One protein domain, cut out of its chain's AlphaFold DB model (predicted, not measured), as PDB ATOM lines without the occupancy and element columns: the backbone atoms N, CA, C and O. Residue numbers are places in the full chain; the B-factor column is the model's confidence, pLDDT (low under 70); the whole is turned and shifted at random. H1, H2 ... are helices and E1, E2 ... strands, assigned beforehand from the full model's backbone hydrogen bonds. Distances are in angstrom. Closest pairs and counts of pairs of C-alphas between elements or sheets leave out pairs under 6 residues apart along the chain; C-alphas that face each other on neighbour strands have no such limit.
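AT A GLANCE: This is residues 8 to 80 of the 86 residues of an uncharacterized protein of Candidatus Nucleicultrix amoebiphila FS5 (UniProt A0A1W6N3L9). What shape does the printed part have? It is a small sheet of three short strands, E1, E2 and E3, with helix H1 packed over one face and no named helix over the other, while H2 turns off from the end of H1 as the second limb of an L, its residues 72 to 79 sticking out together with Leu 80. A long loop without a named element, residues 12 to 26, links the edge strand E1 to E2. What is it made of, and how large is it? The printed part has 73 residues with three named strands and then two named helices along the chain; the sheet's order is E1, E2, E3, mixed, and the class is mixed, helices and strands. The whole is loose, with a radius of gyration of the C-alphas of 14.2 A, and its C-alphas span 38 by 36 by 20 A, only just flat.

HOW THE PARTS SIT: How do the strands pair? E1, residues 8 to 11, is the parallel neighbour of E2, residues 27 to 30, at 13 degrees between their directions, with N 10 and O 28 at 3.4 A, within hydrogen-bond range. E2 and E3, residues 36 to 39, form a hairpin, antiparallel at 170 degrees, with N 29 and O 37 at 2.8 A and N 37 and O 29 at 2.9 A, within hydrogen-bond range. E1 and E3 are the edge strands and are apart. How does the first helix stand to the sheet? H1, residues 50 to 63, is on the sheet at a height over the sheet of 9.5 A, two layers with the helix on one face, and it lies over E2 and E3. On the local plane its line and that of E3 stand at 27 degrees, only just along the strands. The closest C-alphas of H1 and E3 are those of Val 59 and Ala 38, 7.0 A apart, and those of H1 and E2 are Ala 55 and Ile 28, 7.2 A apart. Where does the second helix go? H2, residues 65 to 79, and H1 only just touch, only at the corner by their link, with 3 pairs of C-alphas within 8 A, made by residues 61 to 62 of H1 and 67 to 68 of H2; the closest C-alphas are those of Leu 62 and Cys 68, 5.5 A apart. Their lines stand at 71 degrees, only just about perpendicular, and H2 is not on the sheet and is apart from E1, E2 and E3. What do the helices' backbones show? In H1 and H2 every O i to N i+4 pair is within hydrogen-bond range.

IN THESE COORDINATES: Where do the strands lie? E1 begins at C-alpha 8, at (83.567, 6.506, 94.102), and measures 9.9 A from first to last C-alpha. E2, residues 27 to 30, measures 10.0 A, and E3, residues 36 to 39, measures 10.4 A. Where do the helices lie? H1 begins at C-alpha 50, at (81.370, 18.910, 99.342), and measures 20.0 A to C-alpha 63. H2 measures 20.7 A and ends at C-alpha 79, at (97.151, 3.367, 111.985).

THE WHOLE: How far does it reach? The two C-alphas farthest apart are those of Lys 44 and Leu 80, 41.8 A; without residues 72 to 80, which stand free, the body spans 37 by 33 by 13 A. Are there cuts, and which links are long? The printed part has no cut. The link from E1 to E2, 15 residues, is long, that from E3 to H1 is short, and those from E2 to E3 and from H1 to H2 are tight. Where is confidence low? The mean pLDDT of the printed part is 77.5, and the model is under 70 at residues 8 to 19, which include E1, and at residue 34.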
ATOM      1  N   LYS A   8      83.014   7.841  94.383       61.81
ATOM      2  CA  LYS A   8      83.567   6.506  94.102       61.81
ATOM      3  C   LYS A   8      85.076   6.584  93.886       61.81
ATOM      4  O   LYS A   8      85.549   7.232  92.955       61.81
ATOM      5  N   VAL A   9      85.816   5.855  94.720       59.44
ATOM      6  CA  VAL A   9      87.255   5.610  94.554       59.44
ATOM      7  C   VAL A   9      87.429   4.181  94.080       59.44
ATOM      8  O   VAL A   9      86.917   3.255  94.708       59.44
ATOM      9  N   ILE A  10      88.131   3.998  92.965       62.75
ATOM     10  CA  ILE A  10      88.320   2.677  92.366       62.75
ATOM     11  C   ILE A  10      89.809   2.382  92.304       62.75
ATOM     12  O   ILE A  10      90.569   3.069  91.621       62.75
ATOM     13  N   THR A  11      90.201   1.335  93.022       50.81
ATOM     14  CA  THR A  11      91.532   0.740  92.977       50.81
ATOM     15  C   THR A  11      91.429  -0.550  92.155       50.81
ATOM     16  O   THR A  11      90.577  -1.398  92.394       50.81
ATOM     17  N   SER A  12      92.216  -0.609  91.081       48.06
ATOM     18  CA  SER A  12      92.201  -1.570  89.960       48.06
ATOM     19  C   SER A  12      91.523  -2.952  90.113       48.06
ATOM     20  O   SER A  12      91.835  -3.719  91.022       48.06
ATOM     21  N   SER A  13      90.824  -3.373  89.050       40.31
ATOM     22  CA  SER A  13      90.870  -4.754  88.534       40.31
ATOM     23  C   SER A  13      90.847  -4.731  86.985       40.31
ATOM     24  O   SER A  13      90.400  -3.733  86.418       40.31
ATOM     25  N   PRO A  14      91.359  -5.762  86.278       45.53
ATOM     26  CA  PRO A  14      91.546  -5.754  84.819       45.53
ATOM     27  C   PRO A  14      90.260  -6.008  84.010       45.53
ATOM     28  O   PRO A  14      90.313  -6.082  82.781       45.53
ATOM     29  N   SER A  15      89.099  -6.147  84.652       52.00
ATOM     30  CA  SER A  15      87.824  -6.247  83.946       52.00
ATOM     31  C   SER A  15      87.338  -4.849  83.556       52.00
ATOM     32  O   SER A  15      87.265  -3.941  84.386       52.00
ATOM     33  N   ARG A  16      87.014  -4.658  82.268       53.09
ATOM     34  CA  ARG A  16      86.402  -3.424  81.746       53.09
ATOM     35  C   ARG A  16      85.125  -3.124  82.534       53.09
ATOM     36  O   ARG A  16      84.070  -3.671  82.239       53.09
ATOM     37  N   THR A  17      85.245  -2.268  83.539       60.53
ATOM     38  CA  THR A  17      84.128  -1.807  84.357       60.53
ATOM     39  C   THR A  17      83.780  -0.413  83.871       60.53
ATOM     40  O   THR A  17      84.523   0.536  84.116       60.53
ATOM     41  N   THR A  18      82.684  -0.294  83.127       64.81
ATOM     42  CA  THR A  18      82.119   1.013  82.784       64.81
ATOM     43  C   THR A  18      81.431   1.558  84.030       64.81
ATOM     44  O   THR A  18      80.549   0.906  84.586       64.81
ATOM     45  N   ILE A  19      81.866   2.726  84.503       67.50
ATOM     46  CA  ILE A  19      81.222   3.430  85.614       67.50
ATOM     47  C   ILE A  19      80.427   4.577  85.014       67.50
ATOM     48  O   ILE A  19      81.004   5.470  84.400       67.50
ATOM     49  N   GLU A  20      79.115   4.539  85.201       74.06
ATOM     50  CA  GLU A  20      78.254   5.685  84.935       74.06
ATOM     51  C   GLU A  20      78.388   6.673  86.099       74.06
ATOM     52  O   GLU A  20      78.353   6.274  87.274       74.06
ATOM     53  N   LEU A  21      78.623   7.936  85.747       71.12
ATOM     54  CA  LEU A  21      78.735   9.074  86.652       71.12
ATOM     55  C   LEU A  21      77.575  10.017  86.347       71.12
ATOM     56  O   LEU A  21      77.340  10.317  85.175       71.12
ATOM     57  N   ASP A  22      76.875  10.465  87.385       77.06
ATOM     58  CA  ASP A  22      75.891  11.539  87.259       77.06
ATOM     59  C   ASP A  22      76.605  12.908  87.141       77.06
ATOM     60  O   ASP A  22      77.794  13.032  87.439       77.06
ATOM     61  N   ASP A  23      75.883  13.962  86.746       74.12
ATOM     62  CA  ASP A  23      76.450  15.290  86.421       74.12
ATOM     63  C   ASP A  23      77.256  15.961  87.553       74.12
ATOM     64  O   ASP A  23      78.052  16.863  87.298       74.12
ATOM     65  N   LEU A  24      77.057  15.544  88.807       77.88
ATOM     66  CA  LEU A  24      77.759  16.064  89.991       77.88
ATOM     67  C   LEU A  24      78.610  15.000  90.698       77.88
ATOM     68  O   LEU A  24      79.099  15.222  91.813       77.88
ATOM     69  N   ASP A  25      78.800  13.844  90.066       79.19
ATOM     70  CA  ASP A  25      79.693  12.818  90.575       79.19
ATOM     71  C   ASP A  25      81.142  13.141  90.205       79.19
ATOM     72  O   ASP A  25      81.473  13.551  89.092       79.19
ATOM     73  N   ALA A  26      82.034  12.907  91.162       81.00
ATOM     74  CA  ALA A  26      83.469  12.993  90.964       81.00
ATOM     75  C   ALA A  26      84.078  11.591  91.024       81.00
ATOM     76  O   ALA A  26      83.728  10.781  91.890       81.00
ATOM     77  N   ALA A  27      85.019  11.314  90.123       83.62
ATOM     78  CA  ALA A  27      85.697  10.028  90.045       83.62
ATOM     79  C   ALA A  27      87.211  10.191  90.117       83.62
ATOM     80  O   ALA A  27      87.801  11.015  89.416       83.62
ATOM     81  N   ILE A  28      87.841   9.343  90.929       84.81
ATOM     82  CA  ILE A  28      89.294   9.224  91.028       84.81
ATOM     83  C   ILE A  28      89.663   7.763  90.775       84.81
ATOM     84  O   ILE A  28      89.160   6.850  91.433       84.81
ATOM     85  N   ILE A  29      90.551   7.551  89.810       81.56
ATOM     86  CA  ILE A  29      91.066   6.249  89.407       81.56
ATOM     87  C   ILE A  29      92.559   6.227  89.702       81.56
ATOM     88  O   ILE A  29      93.341   6.955  89.087       81.56
ATOM     89  N   LEU A  30      92.945   5.344  90.616       79.12
ATOM     90  CA  LEU A  30      94.336   5.027  90.912       79.12
ATOM     91  C   LEU A  30      94.668   3.691  90.256       79.12
ATOM     92  O   LEU A  30      94.071   2.656  90.571       79.12
ATOM     93  N   LYS A  31      95.603   3.717  89.311       78.00
ATOM     94  CA  LYS A  31      96.063   2.512  88.630       78.00
ATOM     95  C   LYS A  31      97.241   1.872  89.359       78.00
ATOM     96  O   LYS A  31      97.964   2.514  90.113       78.00
ATOM     97  N   VAL A  32      97.452   0.587  89.075       73.56
ATOM     98  CA  VAL A  32      98.537  -0.226  89.655       73.56
ATOM     99  C   VAL A  32      99.922   0.270  89.240       73.56
ATOM    100  O   VAL A  32     100.877   0.119  89.989       73.56
ATOM    101  N   ASP A  33     100.021   0.886  88.061       74.75
ATOM    102  CA  ASP A  33     101.244   1.512  87.544       74.75
ATOM    103  C   ASP A  33     101.575   2.851  88.238       74.75
ATOM    104  O   ASP A  33     102.518   3.530  87.845       74.75
ATOM    105  N   GLY A  34     100.796   3.244  89.253       68.88
ATOM    106  CA  GLY A  34     100.949   4.504  89.974       68.88
ATOM    107  C   GLY A  34     100.325   5.704  89.265       68.88
ATOM    108  O   GLY A  34     100.347   6.802  89.811       68.88
ATOM    109  N   THR A  35      99.735   5.528  88.076       79.31
ATOM    110  CA  THR A  35      99.096   6.640  87.364       79.31
ATOM    111  C   THR A  35      97.740   7.001  87.971       79.31
ATOM    112  O   THR A  35      96.894   6.142  88.245       79.31
ATOM    113  N   LEU A  36      97.518   8.306  88.130       83.38
ATOM    114  CA  LEU A  36      96.262   8.900  88.572       83.38
ATOM    115  C   LEU A  36      95.453   9.373  87.359       83.38
ATOM    116  O   LEU A  36      95.973  10.049  86.473       83.38
ATOM    117  N   LYS A  37      94.159   9.056  87.330       83.50
ATOM    118  CA  LYS A  37      93.182   9.724  86.465       83.50
ATOM    119  C   LYS A  37      92.046  10.253  87.321       83.50
ATOM    120  O   LYS A  37      91.576   9.555  88.211       83.50
ATOM    121  N   ALA A  38      91.576  11.451  87.017       85.38
ATOM    122  CA  ALA A  38      90.432  12.035  87.694       85.38
ATOM    123  C   ALA A  38      89.447  12.607  86.680       85.38
ATOM    124  O   ALA A  38      89.848  13.090  85.623       85.38
ATOM    125  N   SER A  39      88.167  12.540  87.023       84.81
ATOM    126  CA  SER A  39      87.082  13.223  86.331       84.81
ATOM    127  C   SER A  39      86.335  14.035  87.374       84.81
ATOM    128  O   SER A  39      85.721  13.465  88.277       84.81
ATOM    129  N   LEU A  40      86.445  15.356  87.275       84.31
ATOM    130  CA  LEU A  40      85.720  16.295  88.119       84.31
ATOM    131  C   LEU A  40      84.664  16.986  87.250       84.31
ATOM    132  O   LEU A  40      84.986  17.373  86.125       84.31
ATOM    133  N   PRO A  41      83.423  17.123  87.735       81.75
ATOM    134  CA  PRO A  41      82.376  17.799  86.985       81.75
ATOM    135  C   PRO A  41      82.650  19.306  86.914       81.75
ATOM    136  O   PRO A  41      83.272  19.891  87.804       81.75
ATOM    137  N   GLU A  42      82.165  19.947  85.854       79.38
ATOM    138  CA  GLU A  42      82.215  21.402  85.725       79.38
ATOM    139  C   GLU A  42      81.129  22.021  86.615       79.38
ATOM    140  O   GLU A  42      79.934  21.886  86.349       79.38
ATOM    141  N   VAL A  43      81.532  22.704  87.686       76.00
ATOM    142  CA  VAL A  43      80.585  23.301  88.633       76.00
ATOM    143  C   VAL A  43      80.275  24.736  88.222       76.00
ATOM    144  O   VAL A  43      81.131  25.611  88.295       76.00
ATOM    145  N   LYS A  44      79.034  24.969  87.779       71.44
ATOM    146  CA  LYS A  44      78.520  26.288  87.351       71.44
ATOM    147  C   LYS A  44      77.680  26.989  88.420       71.44
ATOM    148  O   LYS A  44      77.152  28.070  88.181       71.44
ATOM    149  N   THR A  45      77.513  26.356  89.574       70.38
ATOM    150  CA  THR A  45      76.755  26.877  90.712       70.38
ATOM    151  C   THR A  45      77.664  27.682  91.638       70.38
ATOM    152  O   THR A  45      78.846  27.373  91.768       70.38
ATOM    153  N   GLU A  46      77.116  28.696  92.316       76.00
ATOM    154  CA  GLU A  46      77.876  29.499  93.294       76.00
ATOM    155  C   GLU A  46      78.385  28.659  94.477       76.00
ATOM    156  O   GLU A  46      79.413  28.970  95.076       76.00
ATOM    157  N   THR A  47      77.680  27.574  94.802       76.75
ATOM    158  CA  THR A  47      78.072  26.618  95.835       76.75
ATOM    159  C   THR A  47      78.574  25.326  95.201       76.75
ATOM    160  O   THR A  47      77.888  24.702  94.389       76.75
ATOM    161  N   VAL A  48      79.789  24.920  95.578       79.81
ATOM    162  CA  VAL A  48      80.401  23.661  95.140       79.81
ATOM    163  C   VAL A  48      80.028  22.552  96.130       79.81
ATOM    164  O   VAL A  48      80.300  22.702  97.324       79.81
ATOM    165  N   PRO A  49      79.427  21.438  95.675       82.62
ATOM    166  CA  PRO A  49      79.139  20.290  96.529       82.62
ATOM    167  C   PRO A  49      80.389  19.729  97.225       82.62
ATOM    168  O   PRO A  49      81.461  19.610  96.626       82.62
ATOM    169  N   GLU A  50      80.249  19.338  98.492       82.31
ATOM    170  CA  GLU A  50      81.370  18.910  99.342       82.31
ATOM    171  C   GLU A  50      82.105  17.675  98.795       82.31
ATOM    172  O   GLU A  50      83.329  17.570  98.902       82.31
ATOM    173  N   ASN A  51      81.389  16.756  98.144       78.81
ATOM    174  CA  ASN A  51      81.977  15.586  97.490       78.81
ATOM    175  C   ASN A  51      82.919  15.983  96.340       78.81
ATOM    176  O   ASN A  51      83.963  15.355  96.166       78.81
ATOM    177  N   ILE A  52      82.584  17.037  95.589       84.00
ATOM    178  CA  ILE A  52      83.419  17.560  94.500       84.00
ATOM    179  C   ILE A  52      84.642  18.275  95.075       84.00
ATOM    180  O   ILE A  52      85.754  18.035  94.605       84.00
ATOM    181  N   ILE A  53      84.472  19.076  96.136       87.06
ATOM    182  CA  ILE A  53      85.593  19.719  96.848       87.06
ATOM    183  C   ILE A  53      86.561  18.659  97.377       87.06
ATOM    184  O   ILE A  53      87.769  18.760  97.177       87.06
ATOM    185  N   THR A  54      86.034  17.617  98.017       84.94
ATOM    186  CA  THR A  54      86.830  16.523  98.582       84.94
ATOM    187  C   THR A  54      87.586  15.775  97.490       84.94
ATOM    188  O   THR A  54      88.779  15.507  97.634       84.94
ATOM    189  N   ALA A  55      86.924  15.471  96.371       85.06
ATOM    190  CA  ALA A  55      87.568  14.826  95.237       85.06
ATOM    191  C   ALA A  55      88.682  15.697  94.645       85.06
ATOM    192  O   ALA A  55      89.791  15.210  94.437       85.06
ATOM    193  N   ALA A  56      88.422  16.989  94.433       85.94
ATOM    194  CA  ALA A  56      89.424  17.932  93.957       85.94
ATOM    195  C   ALA A  56      90.617  17.999  94.919       85.94
ATOM    196  O   ALA A  56      91.753  17.827  94.487       85.94
ATOM    197  N   ALA A  57      90.374  18.157  96.222       87.00
ATOM    198  CA  ALA A  57      91.420  18.209  97.238       87.00
ATOM    199  C   ALA A  57      92.304  16.951  97.229       87.00
ATOM    200  O   ALA A  57      93.525  17.063  97.300       87.00
ATOM    201  N   LEU A  58      91.709  15.763  97.081       85.62
ATOM    202  CA  LEU A  58      92.455  14.508  96.956       85.62
ATOM    203  C   LEU A  58      93.284  14.456  95.669       85.62
ATOM    204  O   LEU A  58      94.440  14.048  95.713       85.62
ATOM    205  N   VAL A  59      92.731  14.888  94.534       87.00
ATOM    206  CA  VAL A  59      93.467  14.943  93.262       87.00
ATOM    207  C   VAL A  59      94.650  15.901  93.361       87.00
ATOM    208  O   VAL A  59      95.749  15.544  92.943       87.00
ATOM    209  N   TYR A  60      94.465  17.085  93.942       84.88
ATOM    210  CA  TYR A  60      95.556  18.032  94.169       84.88
ATOM    211  C   TYR A  60      96.608  17.459  95.118       84.88
ATOM    212  O   TYR A  60      97.791  17.479  94.790       84.88
ATOM    213  N   ALA A  61      96.189  16.872  96.239       85.75
ATOM    214  CA  ALA A  61      97.105  16.280  97.207       85.75
ATOM    215  C   ALA A  61      97.919  15.113  96.638       85.75
ATOM    216  O   ALA A  61      99.051  14.913  97.054       85.75
ATOM    217  N   LEU A  62      97.367  14.347  95.694       81.31
ATOM    218  CA  LEU A  62      98.072  13.244  95.034       81.31
ATOM    219  C   LEU A  62      99.040  13.705  93.934       81.31
ATOM    220  O   LEU A  62      99.922  12.939  93.559       81.31
ATOM    221  N   ASN A  63      98.880  14.926  93.414       82.62
ATOM    222  CA  ASN A  63      99.815  15.531  92.460       82.62
ATOM    223  C   ASN A  63     100.933  16.337  93.148       82.62
ATOM    224  O   ASN A  63     101.890  16.734  92.487       82.62
ATOM    225  N   ASP A  64     100.817  16.571  94.455       86.19
ATOM    226  CA  ASP A  64     101.834  17.205  95.289       86.19
ATOM    227  C   ASP A  64     102.555  16.130  96.115       86.19
ATOM    228  O   ASP A  64     101.999  15.542  97.047       86.19
ATOM    229  N   GLU A  65     103.804  15.844  95.753       83.44
ATOM    230  CA  GLU A  65     104.583  14.779  96.380       83.44
ATOM    231  C   GLU A  65     104.856  15.049  97.870       83.44
ATOM    232  O   GLU A  65     104.809  14.118  98.683       83.44
ATOM    233  N   GLU A  66     105.084  16.304  98.266       87.94
ATOM    234  CA  GLU A  66     105.330  16.659  99.667       87.94
ATOM    235  C   GLU A  66     104.072  16.449 100.511       87.94
ATOM    236  O   GLU A  66     104.121  15.809 101.570       87.94
ATOM    237  N   LEU A  67     102.928  16.930 100.020       84.69
ATOM    238  CA  LEU A  67     101.650  16.784 100.708       84.69
ATOM    239  C   LEU A  67     101.221  15.314 100.783       84.69
ATOM    240  O   LEU A  67     100.801  14.843 101.845       84.69
ATOM    241  N   CYS A  68     101.383  14.561  99.695       84.31
ATOM    242  CA  CYS A  68     101.101  13.131  99.670       84.31
ATOM    243  C   CYS A  68     101.965  12.372 100.690       84.31
ATOM    244  O   CYS A  68     101.457  11.552 101.465       84.31
ATOM    245  N   ASN A  69     103.263  12.680 100.757       84.81
ATOM    246  CA  ASN A  69     104.174  12.082 101.729       84.81
ATOM    247  C   ASN A  69     103.803  12.441 103.174       84.81
ATOM    248  O   ASN A  69     103.833  11.569 104.050       84.81
ATOM    249  N   LEU A  70     103.387  13.683 103.434       88.38
ATOM    250  CA  LEU A  70     102.910  14.111 104.748       88.38
ATOM    251  C   LEU A  70     101.648  13.347 105.177       88.38
ATOM    252  O   LEU A  70     101.580  12.855 106.309       88.38
ATOM    253  N   ILE A  71     100.664  13.219 104.280       86.25
ATOM    254  CA  ILE A  71      99.428  12.461 104.527       86.25
ATOM    255  C   ILE A  71      99.770  11.003 104.831       86.25
ATOM    256  O   ILE A  71      99.307  10.454 105.835       86.25
ATOM    257  N   ARG A  72     100.633  10.387 104.014       83.38
ATOM    258  CA  ARG A  72     101.080   9.005 104.201       83.38
ATOM    259  C   ARG A  72     101.765   8.811 105.549       83.38
ATOM    260  O   ARG A  72     101.421   7.872 106.265       83.38
ATOM    261  N   LYS A  73     102.689   9.699 105.922       87.56
ATOM    262  CA  LYS A  73     103.387   9.650 107.213       87.56
ATOM    263  C   LYS A  73     102.398   9.681 108.377       87.56
ATOM    264  O   LYS A  73     102.422   8.790 109.220       87.56
ATOM    265  N   ARG A  74     101.475  10.647 108.381       89.69
ATOM    266  CA  ARG A  74     100.472  10.767 109.452       89.69
ATOM    267  C   ARG A  74      99.511   9.586 109.505       89.69
ATOM    268  O   ARG A  74      99.100   9.186 110.591       89.69
ATOM    269  N   PHE A  75      99.142   9.032 108.352       85.62
ATOM    270  CA  PHE A  75      98.315   7.830 108.291       85.62
ATOM    271  C   PHE A  75      99.030   6.643 108.944       85.62
ATOM    272  O   PHE A  75      98.469   5.991 109.818       85.62
ATOM    273  N   VAL A  76     100.293   6.410 108.580       85.94
ATOM    274  CA  VAL A  76     101.129   5.351 109.161       85.94
ATOM    275  C   VAL A  76     101.276   5.527 110.675       85.94
ATOM    276  O   VAL A  76     101.065   4.571 111.414       85.94
ATOM    277  N   GLU A  77     101.561   6.742 111.148       89.62
ATOM    278  CA  GLU A  77     101.696   7.059 112.579       89.62
ATOM    279  C   GLU A  77     100.411   6.820 113.384       89.62
ATOM    280  O   GLU A  77     100.478   6.448 114.556       89.62
ATOM    281  N   LYS A  78      99.241   7.045 112.772       89.12
ATOM    282  CA  LYS A  78      97.937   6.827 113.414       89.12
ATOM    283  C   LYS A  78      97.465   5.378 113.357       89.12
ATOM    284  O   LYS A  78      96.790   4.934 114.282       89.12
ATOM    285  N   CYS A  79      97.738   4.677 112.261       83.12
ATOM    286  CA  CYS A  79      97.151   3.367 111.985       83.12
ATOM    287  C   CYS A  79      98.069   2.199 112.341       83.12
ATOM    288  O   CYS A  79      97.564   1.104 112.589       83.12
ATOM    289  N   LEU A  80      99.391   2.391 112.382       77.75
ATOM    290  CA  LEU A  80     100.274   1.358 112.908       77.75
ATOM    291  C   LEU A  80     100.270   1.406 114.438       77.75
ATOM    292  O   LEU A  80     100.384   2.489 115.018       77.75
TER     293      LEU A  80